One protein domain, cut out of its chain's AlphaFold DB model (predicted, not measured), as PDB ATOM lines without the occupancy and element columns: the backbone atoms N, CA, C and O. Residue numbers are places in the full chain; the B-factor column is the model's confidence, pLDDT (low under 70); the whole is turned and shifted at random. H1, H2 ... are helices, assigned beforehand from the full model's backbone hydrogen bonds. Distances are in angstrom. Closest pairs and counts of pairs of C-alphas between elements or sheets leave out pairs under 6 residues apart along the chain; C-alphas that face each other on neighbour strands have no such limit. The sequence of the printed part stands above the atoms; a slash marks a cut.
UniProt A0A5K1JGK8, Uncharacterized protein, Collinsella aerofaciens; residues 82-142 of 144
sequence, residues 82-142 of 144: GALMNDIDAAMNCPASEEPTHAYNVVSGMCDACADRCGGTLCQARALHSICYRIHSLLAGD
ATOM      1  N   GLY A  82     230.140 190.054 169.564       86.44
ATOM      2  CA  GLY A  82     229.467 190.738 170.671       86.44
ATOM      3  C   GLY A  82     230.207 191.995 171.126       86.44
ATOM      4  O   GLY A  82     229.588 193.046 171.255       86.44
ATOM      5  N   ALA A  83     231.528 191.921 171.307       87.50
ATOM      6  CA  ALA A  83     232.352 193.081 171.643       87.50
ATOM      7  C   ALA A  83     232.320 194.143 170.533       87.50
ATOM      8  O   ALA A  83     232.133 195.322 170.820       87.50
ATOM      9  N   LEU A  84     232.416 193.734 169.264       92.06
ATOM     10  CA  LEU A  84     232.311 194.647 168.123       92.06
ATOM     11  C   LEU A  84     230.960 195.367 168.091       92.06
ATOM     12  O   LEU A  84     230.916 196.582 167.907       92.06
ATOM     13  N   MET A  85     229.866 194.631 168.287       92.69
ATOM     14  CA  MET A  85     228.528 195.216 168.328       92.69
ATOM     15  C   MET A  85     228.347 196.138 169.535       92.69
ATOM     16  O   MET A  85     227.818 197.232 169.364       92.69
ATOM     17  N   ASN A  86     228.857 195.763 170.711       91.25
ATOM     18  CA  ASN A  86     228.838 196.623 171.896       91.25
ATOM     19  C   ASN A  86     229.586 197.941 171.655       91.25
ATOM     20  O   ASN A  86     229.091 198.994 172.051       91.25
ATOM     21  N   ASP A  87     230.736 197.909 170.975       91.12
ATOM     22  CA  ASP A  87     231.490 199.122 170.640       91.12
ATOM     23  C   ASP A  87     230.716 200.022 169.666       91.12
ATOM     24  O   ASP A  87     230.704 201.246 169.819       91.12
ATOM     25  N   ILE A  88     230.037 199.429 168.676       92.25
ATOM     26  CA  ILE A  88     229.173 200.155 167.733       92.25
ATOM     27  C   ILE A  88     227.976 200.772 168.469       92.25
ATOM     28  O   ILE A  88     227.703 201.961 168.300       92.25
ATOM     29  N   ASP A  89     227.290 200.009 169.319       91.62
ATOM     30  CA  ASP A  89     226.137 200.489 170.085       91.62
ATOM     31  C   ASP A  89     226.534 201.592 171.070       91.62
ATOM     32  O   ASP A  89     225.853 202.614 171.179       91.62
ATOM     33  N   ALA A  90     227.659 201.440 171.766       89.12
ATOM     34  CA  ALA A  90     228.187 202.467 172.656       89.12
ATOM     35  C   ALA A  90     228.566 203.745 171.890       89.12
ATOM     36  O   ALA A  90     228.290 204.848 172.368       89.12
ATOM     37  N   ALA A  91     229.127 203.622 170.682       89.62
ATOM     38  CA  ALA A  91     229.411 204.765 169.816       89.62
ATOM     39  C   ALA A  91     228.132 205.499 169.383       89.62
ATOM     40  O   ALA A  91     228.080 206.728 169.438       89.62
ATOM     41  N   MET A  92     227.088 204.755 169.004       87.44
ATOM     42  CA  MET A  92     225.788 205.306 168.598       87.44
ATOM     43  C   MET A  92     225.046 205.995 169.748       87.44
ATOM     44  O   MET A  92     224.316 206.957 169.521       87.44
ATOM     45  N   ASN A  93     225.250 205.526 170.981       86.38
ATOM     46  CA  ASN A  93     224.640 206.086 172.186       86.38
ATOM     47  C   ASN A  93     225.508 207.156 172.873       86.38
ATOM     48  O   ASN A  93     225.134 207.650 173.938       86.38
ATOM     49  N   CYS A  94     226.661 207.523 172.303       78.44
ATOM     50  CA  CYS A  94     227.570 208.487 172.911       78.44
ATOM     51  C   CYS A  94     226.956 209.904 172.886       78.44
ATOM     52  O   CYS A  94     226.768 210.473 171.809       78.44
ATOM     53  N   PRO A  95     226.677 210.523 174.051       64.88
ATOM     54  CA  PRO A  95     225.909 211.767 174.120       64.88
ATOM     55  C   PRO A  95     226.691 213.027 173.693       64.88
ATOM     56  O   PRO A  95     226.139 214.122 173.764       64.88
ATOM     57  N   ALA A  96     227.965 212.907 173.287       58.41
ATOM     58  CA  ALA A  96     228.891 214.042 173.204       58.41
ATOM     59  C   ALA A  96     229.824 214.094 171.971       58.41
ATOM     60  O   ALA A  96     230.877 214.719 172.062       58.41
ATOM     61  N   SER A  97     229.497 213.496 170.817       56.75
ATOM     62  CA  SER A  97     230.373 213.617 169.632       56.75
ATOM     63  C   SER A  97     229.658 214.149 168.387       56.75
ATOM     64  O   SER A  97     228.594 213.659 168.019       56.75
ATOM     65  N   GLU A  98     230.298 215.102 167.706       64.12
ATOM     66  CA  GLU A  98     229.881 215.653 166.408       64.12
ATOM     67  C   GLU A  98     230.089 214.675 165.224       64.12
ATOM     68  O   GLU A  98     229.761 215.015 164.092       64.12
ATOM     69  N   GLU A  99     230.586 213.446 165.440       79.31
ATOM     70  CA  GLU A  99     230.783 212.467 164.359       79.31
ATOM     71  C   GLU A  99     230.792 211.006 164.882       79.31
ATOM     72  O   GLU A  99     231.691 210.646 165.646       79.31
ATOM     73  N   PRO A 100     229.870 210.115 164.449       83.88
ATOM     74  CA  PRO A 100     229.776 208.726 164.936       83.88
ATOM     75  C   PRO A 100     231.076 207.911 164.834       83.88
ATOM     76  O   PRO A 100     231.351 207.039 165.655       83.88
ATOM     77  N   THR A 101     231.909 208.209 163.839       87.56
ATOM     78  CA  THR A 101     233.205 207.550 163.622       87.56
ATOM     79  C   THR A 101     234.240 207.974 164.656       87.56
ATOM     80  O   THR A 101     235.061 207.160 165.073       87.56
ATOM     81  N   HIS A 102     234.193 209.224 165.120       85.50
ATOM     82  CA  HIS A 102     235.015 209.673 166.233       85.50
ATOM     83  C   HIS A 102     234.566 209.010 167.541       85.50
ATOM     84  O   HIS A 102     235.418 208.468 168.241       85.50
ATOM     85  N   ALA A 103     233.257 208.956 167.821       87.19
ATOM     86  CA  ALA A 103     232.729 208.231 168.983       87.19
ATOM     87  C   ALA A 103     233.176 206.760 168.996       87.19
ATOM     88  O   ALA A 103     233.679 206.285 170.013       87.19
ATOM     89  N   TYR A 104     233.081 206.064 167.857       89.81
ATOM     90  CA  TYR A 104     233.564 204.688 167.731       89.81
ATOM     91  C   TYR A 104     235.057 204.568 168.033       89.81
ATOM     92  O   TYR A 104     235.462 203.702 168.806       89.81
ATOM     93  N   ASN A 105     235.886 205.452 167.473       87.88
ATOM     94  CA  ASN A 105     237.328 205.431 167.716       87.88
ATOM     95  C   ASN A 105     237.683 205.720 169.183       87.88
ATOM     96  O   ASN A 105     238.709 205.239 169.649       87.88
ATOM     97  N   VAL A 106     236.877 206.492 169.913       85.56
ATOM     98  CA  VAL A 106     237.068 206.706 171.356       85.56
ATOM     99  C   VAL A 106     236.701 205.447 172.140       85.56
ATOM    100  O   VAL A 106     237.515 204.971 172.925       85.56
ATOM    101  N   VAL A 107     235.516 204.876 171.899       87.62
ATOM    102  CA  VAL A 107     235.038 203.669 172.601       87.62
ATOM    103  C   VAL A 107     235.973 202.481 172.375       87.62
ATOM    104  O   VAL A 107     236.336 201.794 173.322       87.62
ATOM    105  N   SER A 108     236.425 202.287 171.137       84.12
ATOM    106  CA  SER A 108     237.350 201.209 170.758       84.12
ATOM    107  C   SER A 108     238.822 201.489 171.105       84.12
ATOM    108  O   SER A 108     239.700 200.735 170.689       84.12
ATOM    109  N   GLY A 109     239.129 202.584 171.817       83.19
ATOM    110  CA  GLY A 109     240.496 202.935 172.234       83.19
ATOM    111  C   GLY A 109     241.440 203.354 171.096       83.19
ATOM    112  O   GLY A 109     242.648 203.470 171.284       83.19
ATOM    113  N   MET A 110     240.922 203.600 169.893       80.50
ATOM    114  CA  MET A 110     241.721 203.963 168.721       80.50
ATOM    115  C   MET A 110     242.068 205.454 168.607       80.50
ATOM    116  O   MET A 110     242.991 205.794 167.858       80.50
ATOM    117  N   CYS A 111     241.361 206.359 169.299       78.81
ATOM    118  CA  CYS A 111     241.703 207.793 169.279       78.81
ATOM    119  C   CYS A 111     243.000 208.083 170.068       78.81
ATOM    120  O   CYS A 111     243.702 209.028 169.715       78.81
ATOM    121  N   ASP A 112     243.434 207.213 170.993       69.88
ATOM    122  CA  ASP A 112     244.760 207.319 171.636       69.88
ATOM    123  C   ASP A 112     245.906 207.227 170.611       69.88
ATOM    124  O   ASP A 112     246.961 207.847 170.752       69.88
ATOM    125  N   ALA A 113     245.675 206.522 169.498       65.50
ATOM    126  CA  ALA A 113     246.616 206.423 168.386       65.50
ATOM    127  C   ALA A 113     246.539 207.611 167.402       65.50
ATOM    128  O   ALA A 113     247.165 207.568 166.335       65.50
ATOM    129  N   CYS A 114     245.721 208.632 167.668       66.06
ATOM    130  CA  CYS A 114     245.515 209.760 166.756       66.06
ATOM    131  C   CYS A 114     246.425 210.965 167.027       66.06
ATOM    132  O   CYS A 114     246.395 211.894 166.221       66.06
ATOM    133  N   ALA A 115     247.261 210.952 168.074       65.50
ATOM    134  CA  ALA A 115     248.207 212.034 168.396       65.50
ATOM    135  C   ALA A 115     247.571 213.441 168.283       65.50
ATOM    136  O   ALA A 115     248.098 214.320 167.600       65.50
ATOM    137  N   ASP A 116     246.382 213.603 168.872       63.78
ATOM    138  CA  ASP A 116     245.576 214.835 168.880       63.78
ATOM    139  C   ASP A 116     245.074 215.329 167.505       63.78
ATOM    140  O   ASP A 116     244.610 216.461 167.369       63.78
ATOM    141  N   ARG A 117     245.105 214.482 166.467       66.31
ATOM    142  CA  ARG A 117     244.544 214.762 165.129       66.31
ATOM    143  C   ARG A 117     243.236 214.005 164.860       66.31
ATOM    144  O   ARG A 117     243.047 213.478 163.765       66.31
ATOM    145  N   CYS A 118     242.344 213.907 165.846       71.81
ATOM    146  CA  CYS A 118     241.024 213.290 165.647       71.81
ATOM    147  C   CYS A 118     240.113 214.252 164.840       71.81
ATOM    148  O   CYS A 118     239.889 215.390 165.246       71.81
ATOM    149  N   GLY A 119     239.617 213.812 163.672       71.31
ATOM    150  CA  GLY A 119     238.612 214.539 162.880       71.31
ATOM    151  C   GLY A 119     238.414 214.048 161.435       71.31
ATOM    152  O   GLY A 119     239.363 213.632 160.762       71.31
ATOM    153  N   GLY A 120     237.173 214.129 160.945       76.19
ATOM    154  CA  GLY A 120     236.812 213.994 159.532       76.19
ATOM    155  C   GLY A 120     237.184 212.647 158.905       76.19
ATOM    156  O   GLY A 120     237.085 211.584 159.519       76.19
ATOM    157  N   THR A 121     237.662 212.679 157.657       83.88
ATOM    158  CA  THR A 121     237.945 211.474 156.851       83.88
ATOM    159  C   THR A 121     238.953 210.518 157.492       83.88
ATOM    160  O   THR A 121     238.915 209.321 157.214       83.88
ATOM    161  N   LEU A 122     239.847 211.007 158.360       84.06
ATOM    162  CA  LEU A 122     240.798 210.154 159.077       84.06
ATOM    163  C   LEU A 122     240.087 209.268 160.108       84.06
ATOM    164  O   LEU A 122     240.361 208.070 160.172       84.06
ATOM    165  N   CYS A 123     239.155 209.837 160.880       85.38
ATOM    166  CA  CYS A 123     238.343 209.078 161.830       85.38
ATOM    167  C   CYS A 123     237.461 208.055 161.111       85.38
ATOM    168  O   CYS A 123     237.353 206.921 161.572       85.38
ATOM    169  N   GLN A 124     236.897 208.429 159.958       88.12
ATOM    170  CA  GLN A 124     236.103 207.535 159.111       88.12
ATOM    171  C   GLN A 124     236.925 206.345 158.607       88.12
ATOM    172  O   GLN A 124     236.523 205.198 158.792       88.12
ATOM    173  N   ALA A 125     238.097 206.603 158.017       88.38
ATOM    174  CA  ALA A 125     238.964 205.553 157.491       88.38
ATOM    175  C   ALA A 125     239.437 204.596 158.593       88.38
ATOM    176  O   ALA A 125     239.422 203.385 158.392       88.38
ATOM    177  N   ARG A 126     239.809 205.122 159.769       88.19
ATOM    178  CA  ARG A 126     240.220 204.297 160.914       88.19
ATOM    179  C   ARG A 126     239.080 203.431 161.432       88.19
ATOM    180  O   ARG A 126     239.276 202.228 161.565       88.19
ATOM    181  N   ALA A 127     237.906 204.017 161.665       90.19
ATOM    182  CA  ALA A 127     236.742 203.282 162.152       90.19
ATOM    183  C   ALA A 127     236.366 202.147 161.187       90.19
ATOM    184  O   ALA A 127     236.278 200.994 161.599       90.19
ATOM    185  N   LEU A 128     236.240 202.447 159.888       92.88
ATOM    186  CA  LEU A 128     235.919 201.443 158.870       92.88
ATOM    187  C   LEU A 128     236.999 200.364 158.751       92.88
ATOM    188  O   LEU A 128     236.665 199.187 158.645       92.88
ATOM    189  N   HIS A 129     238.279 200.743 158.802       91.25
ATOM    190  CA  HIS A 129     239.377 199.781 158.769       91.25
ATOM    191  C   HIS A 129     239.355 198.854 159.989       91.25
ATOM    192  O   HIS A 129     239.513 197.652 159.827       91.25
ATOM    193  N   SER A 130     239.121 199.386 161.191       91.31
ATOM    194  CA  SER A 130     239.003 198.583 162.415       91.31
ATOM    195  C   SER A 130     237.833 197.614 162.345       91.31
ATOM    196  O   SER A 130     238.037 196.415 162.502       91.31
ATOM    197  N   ILE A 131     236.634 198.091 162.003       93.19
ATOM    198  CA  ILE A 131     235.450 197.233 161.865       93.19
ATOM    199  C   ILE A 131     235.706 196.133 160.826       93.19
ATOM    200  O   ILE A 131     235.468 194.961 161.097       93.19
ATOM    201  N   CYS A 132     236.238 196.488 159.653       93.31
ATOM    202  CA  CYS A 132     236.535 195.531 158.590       93.31
ATOM    203  C   CYS A 132     237.598 194.507 159.015       93.31
ATOM    204  O   CYS A 132     237.412 193.311 158.802       93.31
ATOM    205  N   TYR A 133     238.674 194.953 159.665       88.94
ATOM    206  CA  TYR A 133     239.727 194.081 160.180       88.94
ATOM    207  C   TYR A 133     239.203 193.111 161.245       88.94
ATOM    208  O   TYR A 133     239.506 191.920 161.187       88.94
ATOM    209  N   ARG A 134     238.395 193.607 162.188       90.81
ATOM    210  CA  ARG A 134     237.769 192.799 163.242       90.81
ATOM    211  C   ARG A 134     236.835 191.759 162.637       90.81
ATOM    212  O   ARG A 134     236.994 190.581 162.920       90.81
ATOM    213  N   ILE A 135     235.960 192.153 161.707       90.81
ATOM    214  CA  ILE A 135     235.085 191.220 160.974       90.81
ATOM    215  C   ILE A 135     235.906 190.159 160.235       90.81
ATOM    216  O   ILE A 135     235.598 188.978 160.337       90.81
ATOM    217  N   HIS A 136     236.958 190.546 159.510       85.50
ATOM    218  CA  HIS A 136     237.807 189.581 158.811       85.50
ATOM    219  C   HIS A 136     238.522 188.624 159.762       85.50
ATOM    220  O   HIS A 136     238.588 187.436 159.466       85.50
ATOM    221  N   SER A 137     239.031 189.119 160.891       81.94
ATOM    222  CA  SER A 137     239.702 188.287 161.895       81.94
ATOM    223  C   SER A 137     238.727 187.301 162.536       81.94
ATOM    224  O   SER A 137     239.055 186.129 162.672       81.94
ATOM    225  N   LEU A 138     237.512 187.759 162.850       84.69
ATOM    226  CA  LEU A 138     236.444 186.924 163.398       84.69
ATOM    227  C   LEU A 138     236.025 185.829 162.408       84.69
ATOM    228  O   LEU A 138     235.975 184.664 162.772       84.69
ATOM    229  N   LEU A 139     235.824 186.178 161.132       81.94
ATOM    230  CA  LEU A 139     235.472 185.207 160.089       81.94
ATOM    231  C   LEU A 139     236.614 184.238 159.747       81.94
ATOM    232  O   LEU A 139     236.353 183.119 159.317       81.94
ATOM    233  N   ALA A 140     237.872 184.660 159.892       73.31
ATOM    234  CA  ALA A 140     239.028 183.796 159.663       73.31
ATOM    235  C   ALA A 140     239.230 182.768 160.790       73.31
ATOM    236  O   ALA A 140     239.822 181.723 160.538       73.31
ATOM    237  N   GLY A 141     238.737 183.052 162.002       57.44
ATOM    238  CA  GLY A 141     238.756 182.131 163.146       57.44
ATOM    239  C   GLY A 141     237.642 181.076 163.144       57.44
ATOM    240  O   GLY A 141     237.741 180.110 163.892       57.44
ATOM    241  N   ASP A 142     236.622 181.231 162.290       51.47
ATOM    242  CA  ASP A 142     235.487 180.299 162.145       51.47
ATOM    243  C   ASP A 142     235.733 179.185 161.097       51.47
ATOM    244  O   ASP A 142     234.828 178.410 160.777       51.47
TER     245      ASP A 142
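Overview. This is residues 82 to 142 of the 144 residues of an uncharacterized protein of Collinsella aerofaciens (UniProt A0A5K1JGK8). One long helix, H4, makes the length of this domain, and the shorter H1 runs beside it the opposite way, while H2 crosses between the two near one end, where H4 begins and H1 ends. The very short H3 sits beside H2 at that same end, and the last residues of H4 run on beyond the start of H1. The printed part has 61 residues with four named helices, in the order H1, H2, H3, H4, and no named strand; its class is all helix. It is compact, with a radius of gyration of the C-alphas of 11.7 A, and elongated in outline, with spans of 35 by 22 by 17 A.

Arrangement. H4, residues 120 to 141, touches H2, residues 100 to 107, with its residues 123 to 127 alone. The closest C-alphas of the two are those of Thr 101 and Gln 124, 5.4 A apart. H2 and H4 stand at a steep tilt of 62 degrees and run the same way. H2 is the hub and touches three helices. It touches H1, residues 82 to 92, with the C-alphas of Ala 91 and Tyr 104 the closest at 4.6 A. H1 and H2 run opposite ways at a steep tilt of 55 degrees. H1 and H4 are close but not clearly touching, with the closest C-alphas, those of Leu 84 and Ile 131, 7.5 A apart. Their lines stand at a shallow tilt of 18 degrees, opposite ways. H3, residues 111 to 114, and H2 touch only at the corner by their link, and only just, with 3 pairs of C-alphas within 8 A; the closest are those of Asn 105 and Cys 111, 5.2 A apart. H3 and H4 are near each other, with 6 pairs of C-alphas within 10 A and the closest at 8.3 A. H1 and H3 are apart. In H1, H2 and H4 every O i to N i+4 pair is within hydrogen-bond range; H3 is too short for such a pair, and its one O i to N i+3 pair is within range.

Along the chain. H4 is 32.1 A from first to last C-alpha, from C-alpha 120 at (236.812, 213.994, 159.532) to C-alpha 141 at (238.756, 182.131, 163.146). H1 is 15.2 A long and begins at C-alpha 82 at (229.467, 190.738, 170.671). H2 measures 10.6 A and H3 5.0 A.

Size, cuts and confidence. The two C-alphas farthest apart are those of Asp 116 and Asp 142, at 36.6 A. The printed part has no cut. The links from H2 to H3 and from H3 to H4 are tight, and the link from H1 to H2, with 7 residues, is short. The mean pLDDT of the printed part is 81.5; it is under 70 in residues 95 to 98, 112 to 117 and 141 to 142.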